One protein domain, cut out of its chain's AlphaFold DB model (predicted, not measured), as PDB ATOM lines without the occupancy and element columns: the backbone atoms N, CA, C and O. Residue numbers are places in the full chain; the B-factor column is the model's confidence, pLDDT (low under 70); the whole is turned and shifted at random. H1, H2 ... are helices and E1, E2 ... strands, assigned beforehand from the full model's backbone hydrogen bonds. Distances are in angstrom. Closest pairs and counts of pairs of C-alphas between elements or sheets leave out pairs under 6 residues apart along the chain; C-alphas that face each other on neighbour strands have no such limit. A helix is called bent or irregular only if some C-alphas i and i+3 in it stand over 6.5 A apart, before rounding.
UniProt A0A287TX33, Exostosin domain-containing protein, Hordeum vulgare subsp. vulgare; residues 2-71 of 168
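Overview. This is residues 2 to 71 of the 168 residues of the protein "Exostosin domain-containing protein" of Hordeum vulgare subsp. vulgare (UniProt A0A287TX33). A small parallel ribbon of two strands, E1 and E2, has H3 and H4 over one of its faces, while the long helix H1 stands off beyond the edge where E1 lies, reaching the rest mainly near its two ends. Beyond E2, residues 55 to 71 make a wide loop that comes back beside it, where residues 69 to 70 add a short parallel pairing to the ribbon. The printed part has 70 residues, with four named helices and two named strands in the order H1, H2, E1, H3, H4, E2, and its class is mixed, helices and strands. It is compact, with a radius of gyration of the C-alphas of 11.8 A and spans of 33 by 25 by 17 A.

Along the chain. E1 is residues 28 to 31, 10.1 A long, beginning at C-alpha 28 (10.874, 50.422, -43.708). E2 is residues 51 to 54, 9.5 A long, ending at C-alpha 54 (14.282, 52.232, -33.964). H3 is residues 34 to 40, 10.4 A long, and H4 is residues 44 to 49, 8.6 A long. H1, residues 2 to 15, is 20.0 A long and begins at C-alpha 2 (-2.747, 46.316, -32.345). H2, residues 19 to 22, is neither bent nor irregular, but only just: C-alphas 19 and 22 are 6.2 A apart.

Arrangement. E1 and E2 are parallel neighbours at 23 degrees, with N 31 and O 53 at 2.8 A and N 53 and O 29 at 2.8 A, within hydrogen-bond range. With H3 and H4 between them they form a strand-helix-strand unit, two parallel neighbour strands joined through helices, with a right-handed crossover. The closest C-alphas of E1 and H3 are those of Thr 31 and Val 37, 6.2 A apart. E1 and H4 are near each other, with 5 pairs of C-alphas within 10 A. H3 and H4 are close but not clearly touching, Phe 40 and Val 47 having the closest C-alphas at 7.0 A, and about perpendicular at 89 degrees. H1 touches H3 with residues 2 to 6 alone, at a steep tilt of 55 degrees, the same way; the closest C-alphas are those of Thr 2 and Ala 39, 5.2 A apart. H1 and H2 are close but not clearly touching, with the C-alphas of Ile 13 and Trp 19 closest at 5.7 A. H1 is apart from E1, E2 and H4. Every O i to N i+4 pair is within hydrogen-bond range in H1, H3 and H4; H2 is too short for such a pair.

Size, cuts and confidence. The two C-alphas farthest apart are those of Lys 15 and Asn 60, 34.3 A. The printed part has no cut, and the five links between named elements are tight. The mean pLDDT of the printed part is 86.7, and residues 2 and 34 are under 70.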
ATOM      1  N   THR A   2      -3.266  47.194 -31.276       68.81
ATOM      2  CA  THR A   2      -2.747  46.316 -32.345       68.81
ATOM      3  C   THR A   2      -3.695  46.131 -33.539       68.81
ATOM      4  O   THR A   2      -3.228  46.142 -34.670       68.81
ATOM      5  N   MET A   3      -5.016  46.032 -33.324       78.94
ATOM      6  CA  MET A   3      -5.997  45.897 -34.421       78.94
ATOM      7  C   MET A   3      -6.005  47.094 -35.384       78.94
ATOM      8  O   MET A   3      -5.933  46.894 -36.584       78.94
ATOM      9  N   ILE A   4      -5.988  48.331 -34.873       87.50
ATOM     10  CA  ILE A   4      -5.999  49.543 -35.719       87.50
ATOM     11  C   ILE A   4      -4.760  49.589 -36.623       87.50
ATOM     12  O   ILE A   4      -4.844  49.932 -37.798       87.50
ATOM     13  N   VAL A   5      -3.597  49.236 -36.070       87.62
ATOM     14  CA  VAL A   5      -2.325  49.225 -36.806       87.62
ATOM     15  C   VAL A   5      -2.324  48.112 -37.847       87.62
ATOM     16  O   VAL A   5      -1.869  48.328 -38.965       87.62
ATOM     17  N   LYS A   6      -2.866  46.940 -37.503       87.88
ATOM     18  CA  LYS A   6      -3.037  45.827 -38.436       87.88
ATOM     19  C   LYS A   6      -3.917  46.219 -39.621       87.88
ATOM     20  O   LYS A   6      -3.451  46.107 -40.750       87.88
ATOM     21  N   ASP A   7      -5.112  46.743 -39.368       91.50
ATOM     22  CA  ASP A   7      -6.052  47.135 -40.423       91.50
ATOM     23  C   ASP A   7      -5.443  48.224 -41.326       91.50
ATOM     24  O   ASP A   7      -5.581  48.191 -42.549       91.50
ATOM     25  N   TYR A   8      -4.696  49.165 -40.735       91.00
ATOM     26  CA  TYR A   8      -3.964  50.189 -41.481       91.00
ATOM     27  C   TYR A   8      -2.887  49.589 -42.397       91.00
ATOM     28  O   TYR A   8      -2.799  49.955 -43.570       91.00
ATOM     29  N   VAL A   9      -2.081  48.654 -41.887       89.12
ATOM     30  CA  VAL A   9      -1.037  47.975 -42.670       89.12
ATOM     31  C   VAL A   9      -1.657  47.133 -43.787       89.12
ATOM     32  O   VAL A   9      -1.209  47.225 -44.926       89.12
ATOM     33  N   GLU A  10      -2.717  46.372 -43.516       90.31
ATOM     34  CA  GLU A  10      -3.438  45.592 -44.536       90.31
ATOM     35  C   GLU A  10      -4.056  46.497 -45.620       90.31
ATOM     36  O   GLU A  10      -3.985  46.199 -46.818       90.31
ATOM     37  N   GLY A  11      -4.575  47.664 -45.228       92.38
ATOM     38  CA  GLY A  11      -5.024  48.710 -46.147       92.38
ATOM     39  C   GLY A  11      -3.906  49.254 -47.045       92.38
ATOM     40  O   GLY A  11      -4.105  49.441 -48.244       92.38
ATOM     41  N   LEU A  12      -2.705  49.473 -46.501       90.38
ATOM     42  CA  LEU A  12      -1.546  49.892 -47.298       90.38
ATOM     43  C   LEU A  12      -1.103  48.803 -48.281       90.38
ATOM     44  O   LEU A  12      -0.864  49.108 -49.449       90.38
ATOM     45  N   ILE A  13      -1.030  47.549 -47.830       90.69
ATOM     46  CA  ILE A  13      -0.620  46.400 -48.652       90.69
ATOM     47  C   ILE A  13      -1.587  46.188 -49.821       90.69
ATOM     48  O   ILE A  13      -1.158  45.949 -50.946       90.69
ATOM     49  N   SER A  14      -2.894  46.300 -49.570       92.06
ATOM     50  CA  SER A  14      -3.921  46.157 -50.611       92.06
ATOM     51  C   SER A  14      -3.929  47.322 -51.603       92.06
ATOM     52  O   SER A  14      -4.138  47.110 -52.796       92.06
ATOM     53  N   LYS A  15      -3.677  48.550 -51.134       94.44
ATOM     54  CA  LYS A  15      -3.679  49.752 -51.978       94.44
ATOM     55  C   LYS A  15      -2.428  49.877 -52.847       94.44
ATOM     56  O   LYS A  15      -2.515  50.389 -53.964       94.44
ATOM     57  N   TYR A  16      -1.270  49.463 -52.338       90.75
ATOM     58  CA  TYR A  16       0.016  49.651 -53.003       90.75
ATOM     59  C   TYR A  16       0.649  48.298 -53.364       90.75
ATOM     60  O   TYR A  16       1.128  47.588 -52.479       90.75
ATOM     61  N   PRO A  17       0.753  47.946 -54.662       86.31
ATOM     62  CA  PRO A  17       1.191  46.614 -55.092       86.31
ATOM     63  C   PRO A  17       2.679  46.335 -54.823       86.31
ATOM     64  O   PRO A  17       3.142  45.209 -54.994       86.31
ATOM     65  N   TYR A  18       3.441  47.345 -54.398       90.62
ATOM     66  CA  TYR A  18       4.877  47.246 -54.141       90.62
ATOM     67  C   TYR A  18       5.216  46.297 -52.993       90.62
ATOM     68  O   TYR A  18       6.276  45.676 -53.025       90.62
ATOM     69  N   TRP A  19       4.306  46.123 -52.028       90.38
ATOM     70  CA  TRP A  19       4.517  45.203 -50.912       90.38
ATOM     71  C   TRP A  19       4.773  43.768 -51.387       90.38
ATOM     72  O   TRP A  19       5.701  43.106 -50.927       90.38
ATOM     73  N   ASN A  20       3.993  43.304 -52.367       88.88
ATOM     74  CA  ASN A  20       4.054  41.926 -52.858       88.88
ATOM     75  C   ASN A  20       5.326  41.619 -53.661       88.88
ATOM     76  O   ASN A  20       5.641  40.448 -53.854       88.88
ATOM     77  N   ARG A  21       6.088  42.634 -54.095       93.12
ATOM     78  CA  ARG A  21       7.345  42.443 -54.840       93.12
ATOM     79  C   ARG A  21       8.419  41.751 -53.997       93.12
ATOM     80  O   ARG A  21       9.197  40.965 -54.522       93.12
ATOM     81  N   THR A  22       8.471  42.076 -52.709       93.31
ATOM     82  CA  THR A  22       9.515  41.627 -51.769       93.31
ATOM     83  C   THR A  22       8.932  41.081 -50.469       93.31
ATOM     84  O   THR A  22       9.671  40.800 -49.527       93.31
ATOM     85  N   LEU A  23       7.601  40.987 -50.384       91.50
ATOM     86  CA  LEU A  23       6.869  40.709 -49.149       91.50
ATOM     87  C   LEU A  23       7.239  41.691 -48.020       91.50
ATOM     88  O   LEU A  23       7.302  41.306 -46.852       91.50
ATOM     89  N   GLY A  24       7.521  42.947 -48.380       91.88
ATOM     90  CA  GLY A  24       7.883  44.020 -47.455       91.88
ATOM     91  C   GLY A  24       9.366  44.104 -47.080       91.88
ATOM     92  O   GLY A  24       9.703  44.949 -46.255       91.88
ATOM     93  N   ALA A  25      10.256  43.282 -47.651       93.81
ATOM     94  CA  ALA A  25      11.673  43.244 -47.259       93.81
ATOM     95  C   ALA A  25      12.472  44.520 -47.592       93.81
ATOM     96  O   ALA A  25      13.446  44.843 -46.921       93.81
ATOM     97  N   ASP A  26      12.044  45.264 -48.610       93.69
ATOM     98  CA  ASP A  26      12.611  46.558 -49.022       93.69
ATOM     99  C   ASP A  26      11.817  47.764 -48.485       93.69
ATOM    100  O   ASP A  26      12.070  48.903 -48.874       93.69
ATOM    101  N   HIS A  27      10.848  47.527 -47.598       93.69
ATOM    102  CA  HIS A  27      10.066  48.573 -46.946       93.69
ATOM    103  C   HIS A  27      10.608  48.823 -45.540       93.69
ATOM    104  O   HIS A  27      11.086  47.902 -44.874       93.69
ATOM    105  N   PHE A  28      10.495  50.065 -45.067       93.88
ATOM    106  CA  PHE A  28      10.874  50.422 -43.708       93.88
ATOM    107  C   PHE A  28       9.767  51.172 -42.973       93.88
ATOM    108  O   PHE A  28       8.918  51.826 -43.577       93.88
ATOM    109  N   PHE A  29       9.801  51.094 -41.648       90.94
ATOM    110  CA  PHE A  29       8.915  51.844 -40.766       90.94
ATOM    111  C   PHE A  29       9.678  52.311 -39.529       90.94
ATOM    112  O   PHE A  29      10.660  51.695 -39.116       90.94
ATOM    113  N   VAL A  30       9.230  53.419 -38.938       89.31
ATOM    114  CA  VAL A  30       9.926  54.074 -37.825       89.31
ATOM    115  C   VAL A  30       9.164  53.854 -36.521       89.31
ATOM    116  O   VAL A  30       7.982  54.175 -36.421       89.31
ATOM    117  N   THR A  31       9.850  53.353 -35.494       84.81
ATOM    118  CA  THR A  31       9.321  53.212 -34.130       84.81
ATOM    119  C   THR A  31      10.281  53.850 -33.132       84.81
ATOM    120  O   THR A  31      11.257  53.239 -32.693       84.81
ATOM    121  N   CYS A  32      10.007  55.099 -32.763       78.31
ATOM    122  CA  CYS A  32      10.898  55.870 -31.892       78.31
ATOM    123  C   CYS A  32      10.471  55.944 -30.426       78.31
ATOM    124  O   CYS A  32      11.239  56.404 -29.585       78.31
ATOM    125  N   HIS A  33       9.275  55.456 -30.111       78.06
ATOM    126  CA  HIS A  33       8.759  55.377 -28.750       78.06
ATOM    127  C   HIS A  33       8.257  53.959 -28.461       78.06
ATOM    128  O   HIS A  33       7.959  53.203 -29.389       78.06
ATOM    129  N   ASP A  34       8.138  53.609 -27.181       68.56
ATOM    130  CA  ASP A  34       7.661  52.295 -26.718       68.56
ATOM    131  C   ASP A  34       6.284  51.912 -27.302       68.56
ATOM    132  O   ASP A  34       6.055  50.760 -27.663       68.56
ATOM    133  N   VAL A  35       5.404  52.895 -27.509       73.38
ATOM    134  CA  VAL A  35       4.102  52.755 -28.176       73.38
ATOM    135  C   VAL A  35       4.253  52.156 -29.572       73.38
ATOM    136  O   VAL A  35       3.445  51.317 -29.958       73.38
ATOM    137  N   GLY A  36       5.293  52.547 -30.313       74.56
ATOM    138  CA  GLY A  36       5.571  52.017 -31.644       74.56
ATOM    139  C   GLY A  36       5.946  50.539 -31.599       74.56
ATOM    140  O   GLY A  36       5.437  49.761 -32.394       74.56
ATOM    141  N   VAL A  37       6.764  50.120 -30.631       74.56
ATOM    142  CA  VAL A  37       7.108  48.699 -30.460       74.56
ATOM    143  C   VAL A  37       5.843  47.886 -30.170       74.56
ATOM    144  O   VAL A  37       5.544  46.935 -30.890       74.56
ATOM    145  N   ARG A  38       5.032  48.337 -29.206       79.00
ATOM    146  CA  ARG A  38       3.782  47.665 -28.810       79.00
ATOM    147  C   ARG A  38       2.719  47.648 -29.908       79.00
ATOM    148  O   ARG A  38       1.927  46.716 -30.002       79.00
ATOM    149  N   ALA A  39       2.685  48.678 -30.748       82.19
ATOM    150  CA  ALA A  39       1.783  48.768 -31.892       82.19
ATOM    151  C   ALA A  39       2.006  47.630 -32.903       82.19
ATOM    152  O   ALA A  39       1.036  47.143 -33.484       82.19
ATOM    153  N   PHE A  40       3.256  47.186 -33.073       84.75
ATOM    154  CA  PHE A  40       3.639  46.166 -34.051       84.75
ATOM    155  C   PHE A  40       3.832  44.757 -33.465       84.75
ATOM    156  O   PHE A  40       4.047  43.823 -34.234       84.75
ATOM    157  N   GLU A  41       3.668  44.560 -32.148       79.81
ATOM    158  CA  GLU A  41       3.705  43.230 -31.499       79.81
ATOM    159  C   GLU A  41       2.727  42.228 -32.146       79.81
ATOM    160  O   GLU A  41       3.027  41.044 -32.273       79.81
ATOM    161  N   GLY A  42       1.566  42.699 -32.620       82.31
ATOM    162  CA  GLY A  42       0.563  41.870 -33.301       82.31
ATOM    163  C   GLY A  42       0.845  41.574 -34.781       82.31
ATOM    164  O   GLY A  42       0.004  40.967 -35.442       82.31
ATOM    165  N   LEU A  43       1.980  42.024 -35.325       88.06
ATOM    166  CA  LEU A  43       2.312  41.974 -36.753       88.06
ATOM    167  C   LEU A  43       3.676  41.296 -36.997       88.06
ATOM    168  O   LEU A  43       4.598  41.918 -37.531       88.06
ATOM    169  N   PRO A  44       3.829  39.999 -36.660       88.00
ATOM    170  CA  PRO A  44       5.124  39.317 -36.685       88.00
ATOM    171  C   PRO A  44       5.743  39.235 -38.085       88.00
ATOM    172  O   PRO A  44       6.959  39.327 -38.217       88.00
ATOM    173  N   PHE A  45       4.930  39.097 -39.137       87.12
ATOM    174  CA  PHE A  45       5.418  39.112 -40.520       87.12
ATOM    175  C   PHE A  45       6.050  40.455 -40.886       87.12
ATOM    176  O   PHE A  45       7.103  40.489 -41.514       87.12
ATOM    177  N   MET A  46       5.443  41.550 -40.430       88.25
ATOM    178  CA  MET A  46       5.923  42.904 -40.686       88.25
ATOM    179  C   MET A  46       7.250  43.150 -39.957       88.25
ATOM    180  O   MET A  46       8.229  43.564 -40.569       88.25
ATOM    181  N   VAL A  47       7.325  42.778 -38.673       89.50
ATOM    182  CA  VAL A  47       8.550  42.904 -37.862       89.50
ATOM    183  C   VAL A  47       9.700  42.051 -38.412       89.50
ATOM    184  O   VAL A  47      10.855  42.473 -38.342       89.50
ATOM    185  N   LYS A  48       9.413  40.868 -38.968       90.69
ATOM    186  CA  LYS A  48      10.435  39.955 -39.501       90.69
ATOM    187  C   LYS A  48      10.925  40.327 -40.898       90.69
ATOM    188  O   LYS A  48      12.128  40.247 -41.121       90.69
ATOM    189  N   ASN A  49      10.038  40.727 -41.811       92.69
ATOM    190  CA  ASN A  49      10.433  41.041 -43.185       92.69
ATOM    191  C   ASN A  49      10.907  42.485 -43.349       92.69
ATOM    192  O   ASN A  49      11.956  42.701 -43.942       92.69
ATOM    193  N   SER A  50      10.175  43.472 -42.831       93.69
ATOM    194  CA  SER A  50      10.461  44.887 -43.104       93.69
ATOM    195  C   SER A  50      11.551  45.459 -42.214       93.69
ATOM    196  O   SER A  50      11.725  45.043 -41.070       93.69
ATOM    197  N   ILE A  51      12.275  46.455 -42.717       94.44
ATOM    198  CA  ILE A  51      13.335  47.148 -41.984       94.44
ATOM    199  C   ILE A  51      12.693  48.026 -40.909       94.44
ATOM    200  O   ILE A  51      11.951  48.962 -41.208       94.44
ATOM    201  N   ARG A  52      12.985  47.764 -39.634       91.62
ATOM    202  CA  ARG A  52      12.517  48.642 -38.564       91.62
ATOM    203  C   ARG A  52      13.601  49.645 -38.211       91.62
ATOM    204  O   ARG A  52      14.726  49.276 -37.885       91.62
ATOM    205  N   VAL A  53      13.233  50.915 -38.227       92.06
ATOM    206  CA  VAL A  53      14.080  52.024 -37.798       92.06
ATOM    207  C   VAL A  53      13.693  52.378 -36.363       92.06
ATOM    208  O   VAL A  53      12.582  52.848 -36.112       92.06
ATOM    209  N   VAL A  54      14.577  52.114 -35.401       87.44
ATOM    210  CA  VAL A  54      14.282  52.232 -33.964       87.44
ATOM    211  C   VAL A  54      15.102  53.328 -33.297       87.44
ATOM    212  O   VAL A  54      16.319  53.377 -33.462       87.44
ATOM    213  N   CYS A  55      14.466  54.157 -32.462       83.44
ATOM    214  CA  CYS A  55      15.208  55.151 -31.673       83.44
ATOM    215  C   CYS A  55      15.848  54.597 -30.390       83.44
ATOM    216  O   CYS A  55      16.592  55.289 -29.698       83.44
ATOM    217  N   SER A  56      15.562  53.348 -30.027       76.06
ATOM    218  CA  SER A  56      16.171  52.688 -28.868       76.06
ATOM    219  C   SER A  56      16.437  51.224 -29.165       76.06
ATOM    220  O   SER A  56      15.708  50.352 -28.691       76.06
ATOM    221  N   PRO A  57      17.462  50.955 -29.992       80.56
ATOM    222  CA  PRO A  57      17.879  49.594 -30.281       80.56
ATOM    223  C   PRO A  57      18.358  48.935 -28.987       80.56
ATOM    224  O   PRO A  57      19.178  49.482 -28.249       80.56
ATOM    225  N   SER A  58      17.843  47.749 -28.691       77.31
ATOM    226  CA  SER A  58      18.359  46.924 -27.606       77.31
ATOM    227  C   SER A  58      18.066  45.462 -27.900       77.31
ATOM    228  O   SER A  58      16.975  45.108 -28.338       77.31
ATOM    229  N   TYR A  59      19.046  44.605 -27.616       76.38
ATOM    230  CA  TYR A  59      18.921  43.153 -27.758       76.38
ATOM    231  C   TYR A  59      17.808  42.560 -26.883       76.38
ATOM    232  O   TYR A  59      17.331  41.467 -27.160       76.38
ATOM    233  N   ASN A  60      17.369  43.288 -25.852       74.50
ATOM    234  CA  ASN A  60      16.289  42.860 -24.963       74.50
ATOM    235  C   ASN A  60      14.886  43.190 -25.506       74.50
ATOM    236  O   ASN A  60      13.902  42.878 -24.843       74.50
ATOM    237  N   VAL A  61      14.778  43.872 -26.654       72.69
ATOM    238  CA  VAL A  61      13.507  44.335 -27.239       72.69
ATOM    239  C   VAL A  61      13.481  44.089 -28.744       72.69
ATOM    240  O   VAL A  61      13.728  45.013 -29.503       72.69
ATOM    241  N   ASP A  62      13.208  42.851 -29.173       79.31
ATOM    242  CA  ASP A  62      12.955  42.388 -30.558       79.31
ATOM    243  C   ASP A  62      13.797  43.006 -31.695       79.31
ATOM    244  O   ASP A  62      13.421  42.907 -32.860       79.31
ATOM    245  N   PHE A  63      14.910  43.676 -31.401       87.31
ATOM    246  CA  PHE A  63      15.762  44.365 -32.358       87.31
ATOM    247  C   PHE A  63      16.566  43.320 -33.109       87.31
ATOM    248  O   PHE A  63      17.222  42.487 -32.484       87.31
ATOM    249  N   ILE A  64      16.509  43.361 -34.438       90.44
ATOM    250  CA  ILE A  64      17.157  42.376 -35.303       90.44
ATOM    251  C   ILE A  64      18.397  43.030 -35.933       90.44
ATOM    252  O   ILE A  64      18.255  43.695 -36.953       90.44
ATOM    253  N   PRO A  65      19.621  42.857 -35.393       90.75
ATOM    254  CA  PRO A  65      20.778  43.674 -35.785       90.75
ATOM    255  C   PRO A  65      21.205  43.544 -37.249       90.75
ATOM    256  O   PRO A  65      21.804  44.459 -37.796       90.75
ATOM    257  N   HIS A  66      20.914  42.411 -37.892       91.19
ATOM    258  CA  HIS A  66      21.252  42.182 -39.300       91.19
ATOM    259  C   HIS A  66      20.234  42.795 -40.280       91.19
ATOM    260  O   HIS A  66      20.394  42.639 -41.488       91.19
ATOM    261  N   LYS A  67      19.172  43.441 -39.776       92.25
ATOM    262  CA  LYS A  67      18.055  43.975 -40.571       92.25
ATOM    263  C   LYS A  67      17.615  45.371 -40.124       92.25
ATOM    264  O   LYS A  67      17.368  46.232 -40.958       92.25
ATOM    265  N   ASP A  68      17.451  45.569 -38.821       92.94
ATOM    266  CA  ASP A  68      16.941  46.800 -38.224       92.94
ATOM    267  C   ASP A  68      18.025  47.879 -38.140       92.94
ATOM    268  O   ASP A  68      19.213  47.596 -37.998       92.94
ATOM    269  N   VAL A  69      17.591  49.137 -38.164       93.12
ATOM    270  CA  VAL A  69      18.470  50.309 -38.153       93.12
ATOM    271  C   VAL A  69      18.261  51.103 -36.871       93.12
ATOM    272  O   VAL A  69      17.137  51.455 -36.508       93.12
ATOM    273  N   ALA A  70      19.357  51.414 -36.185       89.56
ATOM    274  CA  ALA A  70      19.361  52.345 -35.068       89.56
ATOM    275  C   ALA A  70      19.276  53.788 -35.582       89.56
ATOM    276  O   ALA A  70      20.123  54.217 -36.362       89.56
ATOM    277  N   LEU A  71      18.290  54.548 -35.112       89.19
ATOM    278  CA  LEU A  71      18.138  55.967 -35.421       89.19
ATOM    279  C   LEU A  71      18.324  56.793 -34.145       89.19
ATOM    280  O   LEU A  71      17.416  56.831 -33.318       89.19
TER     281      LEU A  71